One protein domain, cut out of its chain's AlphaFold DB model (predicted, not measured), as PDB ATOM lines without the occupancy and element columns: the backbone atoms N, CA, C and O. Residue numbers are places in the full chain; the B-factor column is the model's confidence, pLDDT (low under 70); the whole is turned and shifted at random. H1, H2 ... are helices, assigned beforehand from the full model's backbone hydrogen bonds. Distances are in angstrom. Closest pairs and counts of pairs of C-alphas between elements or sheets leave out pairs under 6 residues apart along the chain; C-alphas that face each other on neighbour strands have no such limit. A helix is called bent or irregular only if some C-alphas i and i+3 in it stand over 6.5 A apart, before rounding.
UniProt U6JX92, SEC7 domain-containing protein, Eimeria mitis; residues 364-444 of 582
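AT A GLANCE: This is residues 364 to 444 of the 582 residues of the protein "SEC7 domain-containing protein" of Eimeria mitis (UniProt U6JX92). A long helix, H1, sticks out at one end with its residues 364 to 378, while H2 folds back along its other part to make a helical hairpin; the short helix H3 is set crosswise to H2, and a long link leads away to H4, which packs on no other helix and lies toward the end of the domain opposite to the free part of H1. The printed part has 81 residues with four named helices, in the order H1, H2, H3, H4, and no named strand. The class is all helix, with 57 of the 81 printed residues in the helices. The whole is only just loose, close to extended, with a radius of gyration of the C-alphas of 17.3 A. Its outline is only just elongated, spanning 58 by 29 by 20 A.

IN THESE COORDINATES: H1 comes first, residues 364 to 392, and measures 42.0 A from first to last C-alpha. It begins at C-alpha 364, at (-3.818, -16.110, 85.843), and ends at C-alpha 392, at (-15.217, -21.543, 125.858); with 29 residues it is the longest helix. After the single residue Lys 393 comes H2, residues 394 to 404, 15.2 A long. Its C-alpha 404 is at (-3.492, -21.825, 112.224). H3, residues 411 to 418, is 10.5 A long. Residues 419 to 431 hold no named element, and their C-alphas lie 6 to 28 A from the mean of the C-alphas. H4, residues 432 to 440, is 12.0 A long and ends at C-alpha 440, at (-4.453, -5.441, 135.101). Residues 441 to 444 follow it. None of the helices is bent or irregular.

HOW THE PARTS SIT: H1 and H2 form a helical hairpin, two helices that follow each other in the chain, touch and run opposite ways. Their lines stand at a shallow tilt of 13 degrees. H1 touches H2 with its residues 379 to 391 alone, and 18 pairs of C-alphas are within 8 A. The closest C-alphas of the two are those of Phe 390 and Gly 397, 3.9 A apart. H2 and H3 only just touch, with 3 pairs of C-alphas within 8 A. Their closest C-alphas are those of Met 398 and Ala 414, 7.0 A apart, and their lines stand about perpendicular, at 90 degrees. H1 and H3 are apart. H4 touches no helix: it is apart from H1, from H2 and from H3. In H2, H3 and H4 every pair of O i and N i+4 is within hydrogen-bond range, and in H1 24 of 25 such pairs are.

THE WHOLE: The C-alphas farthest apart in the domain are those of Ser 364 and Pro 431, at 58.2 A, and the first and last printed C-alphas, those of Ser 364 and Arg 444, are 49.4 A apart. Residues 364 to 378, which belong to H1, stand free, and so do residues 428 to 434, of which 432 to 434 belong to H4. Without these stretches the body has 59 residues, spans 34 by 22 by 19 A and has a radius of gyration of 12.6 A. The printed part has no cut. The link from H1 to H2 is tight, with 1 residue; the link from H2 to H3 is short, with 6 residues; the link from H3 to H4 is long, with 13 residues. The mean pLDDT of the printed part is 81.3, and confidence is low, under 70, in 10 residues: 364 to 365 and 419 to 426.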
ATOM      1  N   SER A 364      -4.438 -15.338  84.751       60.41
ATOM      2  CA  SER A 364      -3.818 -16.110  85.843       60.41
ATOM      3  C   SER A 364      -3.349 -15.262  87.032       60.41
ATOM      4  O   SER A 364      -3.049 -15.804  88.098       60.41
ATOM      5  N   ARG A 365      -3.212 -13.937  86.877       59.94
ATOM      6  CA  ARG A 365      -2.859 -13.028  87.980       59.94
ATOM      7  C   ARG A 365      -4.104 -12.620  88.771       59.94
ATOM      8  O   ARG A 365      -4.064 -12.658  89.994       59.94
ATOM      9  N   ARG A 366      -5.214 -12.315  88.088       70.88
ATOM     10  CA  ARG A 366      -6.524 -12.073  88.722       70.88
ATOM     11  C   ARG A 366      -7.047 -13.307  89.454       70.88
ATOM     12  O   ARG A 366      -7.501 -13.183  90.583       70.88
ATOM     13  N   GLU A 367      -6.899 -14.484  88.861       74.25
ATOM     14  CA  GLU A 367      -7.327 -15.749  89.463       74.25
ATOM     15  C   GLU A 367      -6.476 -16.126  90.688       74.25
ATOM     16  O   GLU A 367      -7.016 -16.500  91.725       74.25
ATOM     17  N   ARG A 368      -5.152 -15.899  90.641       74.38
ATOM     18  CA  ARG A 368      -4.276 -16.041  91.821       74.38
ATOM     19  C   ARG A 368      -4.605 -15.049  92.933       74.38
ATOM     20  O   ARG A 368      -4.557 -15.425  94.100       74.38
ATOM     21  N   LEU A 369      -4.937 -13.803  92.596       75.25
ATOM     22  CA  LEU A 369      -5.359 -12.803  93.580       75.25
ATOM     23  C   LEU A 369      -6.718 -13.159  94.192       75.25
ATOM     24  O   LEU A 369      -6.875 -13.045  95.402       75.25
ATOM     25  N   ALA A 370      -7.671 -13.643  93.394       80.12
ATOM     26  CA  ALA A 370      -8.961 -14.122  93.885       80.12
ATOM     27  C   ALA A 370      -8.794 -15.336  94.816       80.12
ATOM     28  O   ALA A 370      -9.352 -15.346  95.911       80.12
ATOM     29  N   ALA A 371      -7.957 -16.305  94.435       83.25
ATOM     30  CA  ALA A 371      -7.625 -17.461  95.266       83.25
ATOM     31  C   ALA A 371      -6.898 -17.065  96.565       83.25
ATOM     32  O   ALA A 371      -7.172 -17.622  97.625       83.25
ATOM     33  N   GLU A 372      -6.004 -16.074  96.519       79.62
ATOM     34  CA  GLU A 372      -5.320 -15.550  97.707       79.62
ATOM     35  C   GLU A 372      -6.276 -14.787  98.636       79.62
ATOM     36  O   GLU A 372      -6.224 -14.953  99.855       79.62
ATOM     37  N   VAL A 373      -7.191 -13.983  98.087       86.00
ATOM     38  CA  VAL A 373      -8.240 -13.313  98.870       86.00
ATOM     39  C   VAL A 373      -9.152 -14.343  99.530       86.00
ATOM     40  O   VAL A 373      -9.478 -14.195 100.708       86.00
ATOM     41  N   GLN A 374      -9.516 -15.403  98.809       87.44
ATOM     42  CA  GLN A 374     -10.325 -16.492  99.341       87.44
ATOM     43  C   GLN A 374      -9.592 -17.238 100.466       87.44
ATOM     44  O   GLN A 374     -10.135 -17.361 101.564       87.44
ATOM     45  N   ARG A 375      -8.313 -17.587 100.269       87.56
ATOM     46  CA  ARG A 375      -7.452 -18.181 101.308       87.56
ATOM     47  C   ARG A 375      -7.386 -17.310 102.566       87.56
ATOM     48  O   ARG A 375      -7.474 -17.818 103.681       87.56
ATOM     49  N   ARG A 376      -7.244 -15.989 102.417       84.56
ATOM     50  CA  ARG A 376      -7.217 -15.054 103.557       84.56
ATOM     51  C   ARG A 376      -8.560 -14.958 104.272       84.56
ATOM     52  O   ARG A 376      -8.578 -14.829 105.495       84.56
ATOM     53  N   ARG A 377      -9.675 -15.009 103.537       89.00
ATOM     54  CA  ARG A 377     -11.026 -15.035 104.121       89.00
ATOM     55  C   ARG A 377     -11.246 -16.306 104.932       89.00
ATOM     56  O   ARG A 377     -11.695 -16.205 106.068       89.00
ATOM     57  N   GLU A 378     -10.861 -17.457 104.394       90.12
ATOM     58  CA  GLU A 378     -10.945 -18.752 105.077       90.12
ATOM     59  C   GLU A 378     -10.069 -18.782 106.332       90.12
ATOM     60  O   GLU A 378     -10.557 -19.115 107.410       90.12
ATOM     61  N   LEU A 379      -8.812 -18.331 106.241       88.12
ATOM     62  CA  LEU A 379      -7.925 -18.229 107.402       88.12
ATOM     63  C   LEU A 379      -8.504 -17.298 108.477       88.12
ATOM     64  O   LEU A 379      -8.484 -17.626 109.661       88.12
ATOM     65  N   LYS A 380      -9.064 -16.147 108.080       88.75
ATOM     66  CA  LYS A 380      -9.713 -15.212 109.009       88.75
ATOM     67  C   LYS A 380     -10.941 -15.837 109.676       88.75
ATOM     68  O   LYS A 380     -11.117 -15.670 110.879       88.75
ATOM     69  N   GLN A 381     -11.766 -16.566 108.925       92.69
ATOM     70  CA  GLN A 381     -12.923 -17.283 109.468       92.69
ATOM     71  C   GLN A 381     -12.497 -18.383 110.448       92.69
ATOM     72  O   GLN A 381     -13.070 -18.487 111.530       92.69
ATOM     73  N   GLN A 382     -11.457 -19.154 110.119       90.38
ATOM     74  CA  GLN A 382     -10.904 -20.184 110.999       90.38
ATOM     75  C   GLN A 382     -10.307 -19.586 112.279       90.38
ATOM     76  O   GLN A 382     -10.562 -20.101 113.365       90.38
ATOM     77  N   LEU A 383      -9.585 -18.465 112.186       88.56
ATOM     78  CA  LEU A 383      -9.077 -17.743 113.357       88.56
ATOM     79  C   LEU A 383     -10.213 -17.197 114.228       88.56
ATOM     80  O   LEU A 383     -10.128 -17.255 115.451       88.56
ATOM     81  N   GLN A 384     -11.296 -16.711 113.621       90.19
ATOM     82  CA  GLN A 384     -12.467 -16.244 114.359       90.19
ATOM     83  C   GLN A 384     -13.213 -17.400 115.042       90.19
ATOM     84  O   GLN A 384     -13.693 -17.245 116.164       90.19
ATOM     85  N   ALA A 385     -13.291 -18.568 114.400       88.69
ATOM     86  CA  ALA A 385     -13.822 -19.780 115.017       88.69
ATOM     87  C   ALA A 385     -12.945 -20.241 116.193       88.69
ATOM     88  O   ALA A 385     -13.472 -20.562 117.255       88.69
ATOM     89  N   ALA A 386     -11.619 -20.194 116.038       88.44
ATOM     90  CA  ALA A 386     -10.670 -20.527 117.096       88.44
ATOM     91  C   ALA A 386     -10.730 -19.530 118.271       88.44
ATOM     92  O   ALA A 386     -10.657 -19.946 119.422       88.44
ATOM     93  N   ALA A 387     -10.960 -18.238 118.010       87.44
ATOM     94  CA  ALA A 387     -11.193 -17.239 119.057       87.44
ATOM     95  C   ALA A 387     -12.482 -17.527 119.851       87.44
ATOM     96  O   ALA A 387     -12.469 -17.526 121.075       87.44
ATOM     97  N   LYS A 388     -13.579 -17.892 119.171       90.00
ATOM     98  CA  LYS A 388     -14.808 -18.343 119.855       90.00
ATOM     99  C   LYS A 388     -14.595 -19.632 120.652       90.00
ATOM    100  O   LYS A 388     -15.268 -19.854 121.658       90.00
ATOM    101  N   LEU A 389     -13.702 -20.509 120.186       91.25
ATOM    102  CA  LEU A 389     -13.309 -21.699 120.936       91.25
ATOM    103  C   LEU A 389     -12.474 -21.321 122.163       91.25
ATOM    104  O   LEU A 389     -12.681 -21.925 123.208       91.25
ATOM    105  N   PHE A 390     -11.609 -20.307 122.073       88.75
ATOM    106  CA  PHE A 390     -10.801 -19.804 123.187       88.75
ATOM    107  C   PHE A 390     -11.663 -19.289 124.347       88.75
ATOM    108  O   PHE A 390     -11.393 -19.643 125.492       88.75
ATOM    109  N   ASP A 391     -12.751 -18.567 124.059       88.12
ATOM    110  CA  ASP A 391     -13.680 -18.078 125.090       88.12
ATOM    111  C   ASP A 391     -14.349 -19.216 125.882       88.12
ATOM    112  O   ASP A 391     -14.628 -19.083 127.071       88.12
ATOM    113  N   LYS A 392     -14.604 -20.359 125.228       91.75
ATOM    114  CA  LYS A 392     -15.217 -21.543 125.858       91.75
ATOM    115  C   LYS A 392     -14.183 -22.454 126.514       91.75
ATOM    116  O   LYS A 392     -14.424 -23.022 127.576       91.75
ATOM    117  N   LYS A 393     -13.064 -22.656 125.827       91.19
ATOM    118  CA  LYS A 393     -11.998 -23.601 126.143       91.19
ATOM    119  C   LYS A 393     -10.653 -22.968 125.778       91.19
ATOM    120  O   LYS A 393     -10.174 -23.141 124.652       91.19
ATOM    121  N   PRO A 394     -10.003 -22.278 126.725       87.75
ATOM    122  CA  PRO A 394      -8.812 -21.492 126.424       87.75
ATOM    123  C   PRO A 394      -7.647 -22.353 125.923       87.75
ATOM    124  O   PRO A 394      -6.940 -21.942 125.010       87.75
ATOM    125  N   LEU A 395      -7.474 -23.570 126.451       88.19
ATOM    126  CA  LEU A 395      -6.405 -24.486 126.029       88.19
ATOM    127  C   LEU A 395      -6.576 -24.955 124.575       88.19
ATOM    128  O   LEU A 395      -5.666 -24.793 123.763       88.19
ATOM    129  N   GLU A 396      -7.751 -25.498 124.239       88.25
ATOM    130  CA  GLU A 396      -8.052 -26.004 122.890       88.25
ATOM    131  C   GLU A 396      -8.073 -24.861 121.864       88.25
ATOM    132  O   GLU A 396      -7.469 -24.975 120.796       88.25
ATOM    133  N   GLY A 397      -8.699 -23.728 122.204       88.00
ATOM    134  CA  GLY A 397      -8.746 -22.551 121.337       88.00
ATOM    135  C   GLY A 397      -7.360 -21.972 121.055       88.00
ATOM    136  O   GLY A 397      -7.036 -21.678 119.906       88.00
ATOM    137  N   MET A 398      -6.497 -21.885 122.070       88.00
ATOM    138  CA  MET A 398      -5.129 -21.391 121.907       88.00
ATOM    139  C   MET A 398      -4.273 -22.327 121.057       88.00
ATOM    140  O   MET A 398      -3.562 -21.864 120.166       88.00
ATOM    141  N   GLN A 399      -4.370 -23.639 121.278       88.19
ATOM    142  CA  GLN A 399      -3.673 -24.626 120.457       88.19
ATOM    143  C   GLN A 399      -4.119 -24.540 118.992       88.19
ATOM    144  O   GLN A 399      -3.283 -24.574 118.084       88.19
ATOM    145  N   GLN A 400      -5.421 -24.365 118.754       88.19
ATOM    146  CA  GLN A 400      -5.963 -24.206 117.411       88.19
ATOM    147  C   GLN A 400      -5.492 -22.895 116.761       88.19
ATOM    148  O   GLN A 400      -5.070 -22.912 115.605       88.19
ATOM    149  N   MET A 401      -5.469 -21.777 117.496       85.81
ATOM    150  CA  MET A 401      -4.944 -20.499 116.996       85.81
ATOM    151  C   MET A 401      -3.452 -20.579 116.643       85.81
ATOM    152  O   MET A 401      -3.061 -20.133 115.567       85.81
ATOM    153  N   LEU A 402      -2.620 -21.181 117.501       87.00
ATOM    154  CA  LEU A 402      -1.184 -21.349 117.237       87.00
ATOM    155  C   LEU A 402      -0.933 -22.234 116.011       87.00
ATOM    156  O   LEU A 402      -0.081 -21.914 115.181       87.00
ATOM    157  N   THR A 403      -1.737 -23.289 115.844       88.62
ATOM    158  CA  THR A 403      -1.672 -24.185 114.680       88.62
ATOM    159  C   THR A 403      -2.015 -23.444 113.383       88.62
ATOM    160  O   THR A 403      -1.281 -23.555 112.401       88.62
ATOM    161  N   LEU A 404      -3.080 -22.632 113.382       86.38
ATOM    162  CA  LEU A 404      -3.492 -21.825 112.224       86.38
ATOM    163  C   LEU A 404      -2.461 -20.748 111.853       86.38
ATOM    164  O   LEU A 404      -2.260 -20.455 110.676       86.38
ATOM    165  N   LEU A 405      -1.780 -20.178 112.849       84.12
ATOM    166  CA  LEU A 405      -0.738 -19.166 112.658       84.12
ATOM    167  C   LEU A 405       0.635 -19.760 112.322       84.12
ATOM    168  O   LEU A 405       1.571 -19.006 112.056       84.12
ATOM    169  N   ARG A 406       0.762 -21.095 112.296       83.81
ATOM    170  CA  ARG A 406       2.033 -21.819 112.115       83.81
ATOM    171  C   ARG A 406       3.087 -21.428 113.155       83.81
ATOM    172  O   ARG A 406       4.280 -21.404 112.857       83.81
ATOM    173  N   TRP A 407       2.646 -21.091 114.362       82.94
ATOM    174  CA  TRP A 407       3.534 -20.830 115.488       82.94
ATOM    175  C   TRP A 407       3.785 -22.141 116.237       82.94
ATOM    176  O   TRP A 407       2.876 -22.971 116.333       82.94
ATOM    177  N   PRO A 408       5.002 -22.369 116.757       79.50
ATOM    178  CA  PRO A 408       5.261 -23.550 117.566       79.50
ATOM    179  C   PRO A 408       4.372 -23.498 118.816       79.50
ATOM    180  O   PRO A 408       4.137 -22.424 119.371       79.50
ATOM    181  N   VAL A 409       3.847 -24.649 119.251       80.62
ATOM    182  CA  VAL A 409       3.016 -24.747 120.464       80.62
ATOM    183  C   VAL A 409       3.932 -24.641 121.683       80.62
ATOM    184  O   VAL A 409       4.264 -25.631 122.328       80.62
ATOM    185  N   THR A 410       4.406 -23.427 121.945       85.00
ATOM    186  CA  THR A 410       5.264 -23.089 123.078       85.00
ATOM    187  C   THR A 410       4.570 -22.058 123.964       85.00
ATOM    188  O   THR A 410       3.774 -21.248 123.467       85.00
ATOM    189  N   PRO A 411       4.840 -22.059 125.281       78.81
ATOM    190  CA  PRO A 411       4.256 -21.079 126.191       78.81
ATOM    191  C   PRO A 411       4.669 -19.648 125.827       78.81
ATOM    192  O   PRO A 411       3.886 -18.721 126.012       78.81
ATOM    193  N   GLU A 412       5.845 -19.449 125.230       80.06
ATOM    194  CA  GLU A 412       6.295 -18.143 124.749       80.06
ATOM    195  C   GLU A 412       5.475 -17.671 123.550       80.06
ATOM    196  O   GLU A 412       5.132 -16.494 123.484       80.06
ATOM    197  N   ALA A 413       5.139 -18.564 122.615       79.81
ATOM    198  CA  ALA A 413       4.315 -18.237 121.456       79.81
ATOM    199  C   ALA A 413       2.866 -17.937 121.868       79.81
ATOM    200  O   ALA A 413       2.286 -16.954 121.412       79.81
ATOM    201  N   ALA A 414       2.313 -18.728 122.792       80.00
ATOM    202  CA  ALA A 414       1.025 -18.472 123.432       80.00
ATOM    203  C   ALA A 414       1.005 -17.113 124.142       80.00
ATOM    204  O   ALA A 414       0.115 -16.292 123.911       80.00
ATOM    205  N   ALA A 415       2.026 -16.847 124.959       78.19
ATOM    206  CA  ALA A 415       2.180 -15.575 125.636       78.19
ATOM    207  C   ALA A 415       2.288 -14.447 124.611       78.19
ATOM    208  O   ALA A 415       1.574 -13.470 124.745       78.19
ATOM    209  N   LEU A 416       3.109 -14.566 123.566       76.06
ATOM    210  CA  LEU A 416       3.240 -13.552 122.515       76.06
ATOM    211  C   LEU A 416       1.927 -13.282 121.777       76.06
ATOM    212  O   LEU A 416       1.665 -12.130 121.448       76.06
ATOM    213  N   LEU A 417       1.106 -14.307 121.554       79.00
ATOM    214  CA  LEU A 417      -0.206 -14.172 120.927       79.00
ATOM    215  C   LEU A 417      -1.171 -13.381 121.826       79.00
ATOM    216  O   LEU A 417      -1.826 -12.452 121.359       79.00
ATOM    217  N   LEU A 418      -1.198 -13.689 123.128       77.06
ATOM    218  CA  LEU A 418      -1.971 -12.938 124.128       77.06
ATOM    219  C   LEU A 418      -1.411 -11.519 124.351       77.06
ATOM    220  O   LEU A 418      -2.155 -10.563 124.551       77.06
ATOM    221  N   LEU A 419      -0.085 -11.377 124.283       69.06
ATOM    222  CA  LEU A 419       0.705 -10.163 124.521       69.06
ATOM    223  C   LEU A 419       0.894  -9.308 123.265       69.06
ATOM    224  O   LEU A 419       1.562  -8.272 123.328       69.06
ATOM    225  N   GLN A 420       0.332  -9.698 122.116       62.09
ATOM    226  CA  GLN A 420       0.375  -8.884 120.897       62.09
ATOM    227  C   GLN A 420      -0.266  -7.496 121.136       62.09
ATOM    228  O   GLN A 420       0.038  -6.527 120.439       62.09
ATOM    229  N   GLN A 421      -1.032  -7.373 122.225       52.16
ATOM    230  CA  GLN A 421      -1.303  -6.158 122.993       52.16
ATOM    231  C   GLN A 421      -0.026  -5.677 123.739       52.16
ATOM    232  O   GLN A 421       0.260  -6.069 124.869       52.16
ATOM    233  N   ARG A 422       0.773  -4.823 123.081       52.78
ATOM    234  CA  ARG A 422       2.160  -4.383 123.400       52.78
ATOM    235  C   ARG A 422       2.450  -3.708 124.774       52.78
ATOM    236  O   ARG A 422       3.417  -2.948 124.870       52.78
ATOM    237  N   GLY A 423       1.682  -3.932 125.839       53.97
ATOM    238  CA  GLY A 423       1.809  -3.164 127.093       53.97
ATOM    239  C   GLY A 423       2.459  -3.846 128.294       53.97
ATOM    240  O   GLY A 423       2.936  -3.149 129.181       53.97
ATOM    241  N   LEU A 424       2.522  -5.176 128.330       57.75
ATOM    242  CA  LEU A 424       2.836  -5.931 129.557       57.75
ATOM    243  C   LEU A 424       4.336  -6.095 129.867       57.75
ATOM    244  O   LEU A 424       4.695  -6.678 130.882       57.75
ATOM    245  N   ARG A 425       5.237  -5.627 128.991       60.34
ATOM    246  CA  ARG A 425       6.685  -5.908 129.104       60.34
ATOM    247  C   ARG A 425       7.555  -4.731 129.546       60.34
ATOM    248  O   ARG A 425       8.765  -4.916 129.670       60.34
ATOM    249  N   ARG A 426       6.989  -3.538 129.763       65.75
ATOM    250  CA  ARG A 426       7.756  -2.333 130.119       65.75
ATOM    251  C   ARG A 426       7.237  -1.703 131.409       65.75
ATOM    252  O   ARG A 426       6.296  -0.921 131.372       65.75
ATOM    253  N   PHE A 427       7.910  -2.027 132.511       74.00
ATOM    254  CA  PHE A 427       7.675  -1.434 133.832       74.00
ATOM    255  C   PHE A 427       8.832  -0.548 134.318       74.00
ATOM    256  O   PHE A 427       8.751   0.010 135.407       74.00
ATOM    257  N   ALA A 428       9.899  -0.422 133.520       74.25
ATOM    258  CA  ALA A 428      11.075   0.371 133.867       74.25
ATOM    259  C   ALA A 428      10.713   1.859 134.002       74.25
ATOM    260  O   ALA A 428      10.144   2.444 133.074       74.25
ATOM    261  N   GLY A 429      11.050   2.450 135.150       72.50
ATOM    262  CA  GLY A 429      10.835   3.870 135.439       72.50
ATOM    263  C   GLY A 429       9.371   4.268 135.651       72.50
ATOM    264  O   GLY A 429       9.054   5.453 135.585       72.50
ATOM    265  N   GLN A 430       8.466   3.307 135.861       79.94
ATOM    266  CA  GLN A 430       7.063   3.571 136.204       79.94
ATOM    267  C   GLN A 430       6.827   3.267 137.692       79.94
ATOM    268  O   GLN A 430       7.355   2.264 138.180       79.94
ATOM    269  N   PRO A 431       6.014   4.066 138.409       83.31
ATOM    270  CA  PRO A 431       5.608   3.731 139.771       83.31
ATOM    271  C   PRO A 431       4.774   2.443 139.776       83.31
ATOM    272  O   PRO A 431       4.126   2.108 138.776       83.31
ATOM    273  N   VAL A 432       4.804   1.724 140.902       86.06
ATOM    274  CA  VAL A 432       4.186   0.395 141.040       86.06
ATOM    275  C   VAL A 432       2.684   0.411 140.743       86.06
ATOM    276  O   VAL A 432       2.169  -0.504 140.111       86.06
ATOM    277  N   ASP A 433       1.984   1.488 141.094       85.44
ATOM    278  CA  ASP A 433       0.545   1.612 140.855       85.44
ATOM    279  C   ASP A 433       0.222   1.751 139.365       85.44
ATOM    280  O   ASP A 433      -0.710   1.127 138.855       85.44
ATOM    281  N   SER A 434       1.020   2.531 138.633       85.38
ATOM    282  CA  SER A 434       0.851   2.725 137.188       85.38
ATOM    283  C   SER A 434       1.180   1.457 136.408       85.38
ATOM    284  O   SER A 434       0.472   1.106 135.459       85.38
ATOM    285  N   SER A 435       2.230   0.740 136.813       86.12
ATOM    286  CA  SER A 435       2.593  -0.537 136.201       86.12
ATOM    287  C   SER A 435       1.555  -1.618 136.506       86.12
ATOM    288  O   SER A 435       1.196  -2.364 135.595       86.12
ATOM    289  N   LEU A 436       1.008  -1.654 137.724       87.88
ATOM    290  CA  LEU A 436      -0.027  -2.605 138.121       87.88
ATOM    291  C   LEU A 436      -1.359  -2.325 137.415       87.88
ATOM    292  O   LEU A 436      -1.944  -3.238 136.841       87.88
ATOM    293  N   ARG A 437      -1.814  -1.067 137.349       87.25
ATOM    294  CA  ARG A 437      -3.020  -0.687 136.582       87.25
ATOM    295  C   ARG A 437      -2.892  -1.060 135.109       87.25
ATOM    296  O   ARG A 437      -3.834  -1.574 134.510       87.25
ATOM    297  N   ARG A 438      -1.708  -0.848 134.530       83.19
ATOM    298  CA  ARG A 438      -1.409  -1.247 133.152       83.19
ATOM    299  C   ARG A 438      -1.319  -2.760 132.988       83.19
ATOM    300  O   ARG A 438      -1.675  -3.265 131.937       83.19
ATOM    301  N   PHE A 439      -0.845  -3.489 133.989       85.44
ATOM    302  CA  PHE A 439      -0.810  -4.947 133.964       85.44
ATOM    303  C   PHE A 439      -2.229  -5.536 134.011       85.44
ATOM    304  O   PHE A 439      -2.573  -6.392 133.198       85.44
ATOM    305  N   LEU A 440      -3.078  -4.993 134.883       86.94
ATOM    306  CA  LEU A 440      -4.453  -5.441 135.101       86.94
ATOM    307  C   LEU A 440      -5.452  -4.977 134.025       86.94
ATOM    308  O   LEU A 440      -6.570  -5.479 133.989       86.94
ATOM    309  N   CYS A 441      -5.092  -4.057 133.120       83.62
ATOM    310  CA  CYS A 441      -6.004  -3.647 132.042       83.62
ATOM    311  C   CYS A 441      -6.138  -4.690 130.918       83.62
ATOM    312  O   CYS A 441      -7.090  -4.631 130.140       83.62
ATOM    313  N   TYR A 442      -5.209  -5.647 130.827       79.50
ATOM    314  CA  TYR A 442      -5.169  -6.632 129.741       79.50
ATOM    315  C   TYR A 442      -5.942  -7.920 130.031       79.50
ATOM    316  O   TYR A 442      -6.249  -8.663 129.101       79.50
ATOM    317  N   PHE A 443      -6.249  -8.209 131.293       84.94
ATOM    318  CA  PHE A 443      -6.983  -9.410 131.681       84.94
ATOM    319  C   PHE A 443      -7.736  -9.181 132.993       84.94
ATOM    320  O   PHE A 443      -7.338  -8.371 133.824       84.94
ATOM    321  N   ARG A 444      -8.837  -9.910 133.195       86.56
ATOM    322  CA  ARG A 444      -9.575  -9.882 134.463       86.56
ATOM    323  C   ARG A 444      -8.943 -10.838 135.465       86.56
ATOM    324  O   ARG A 444      -8.600 -11.963 135.104       86.56
TER     325      ARG A 444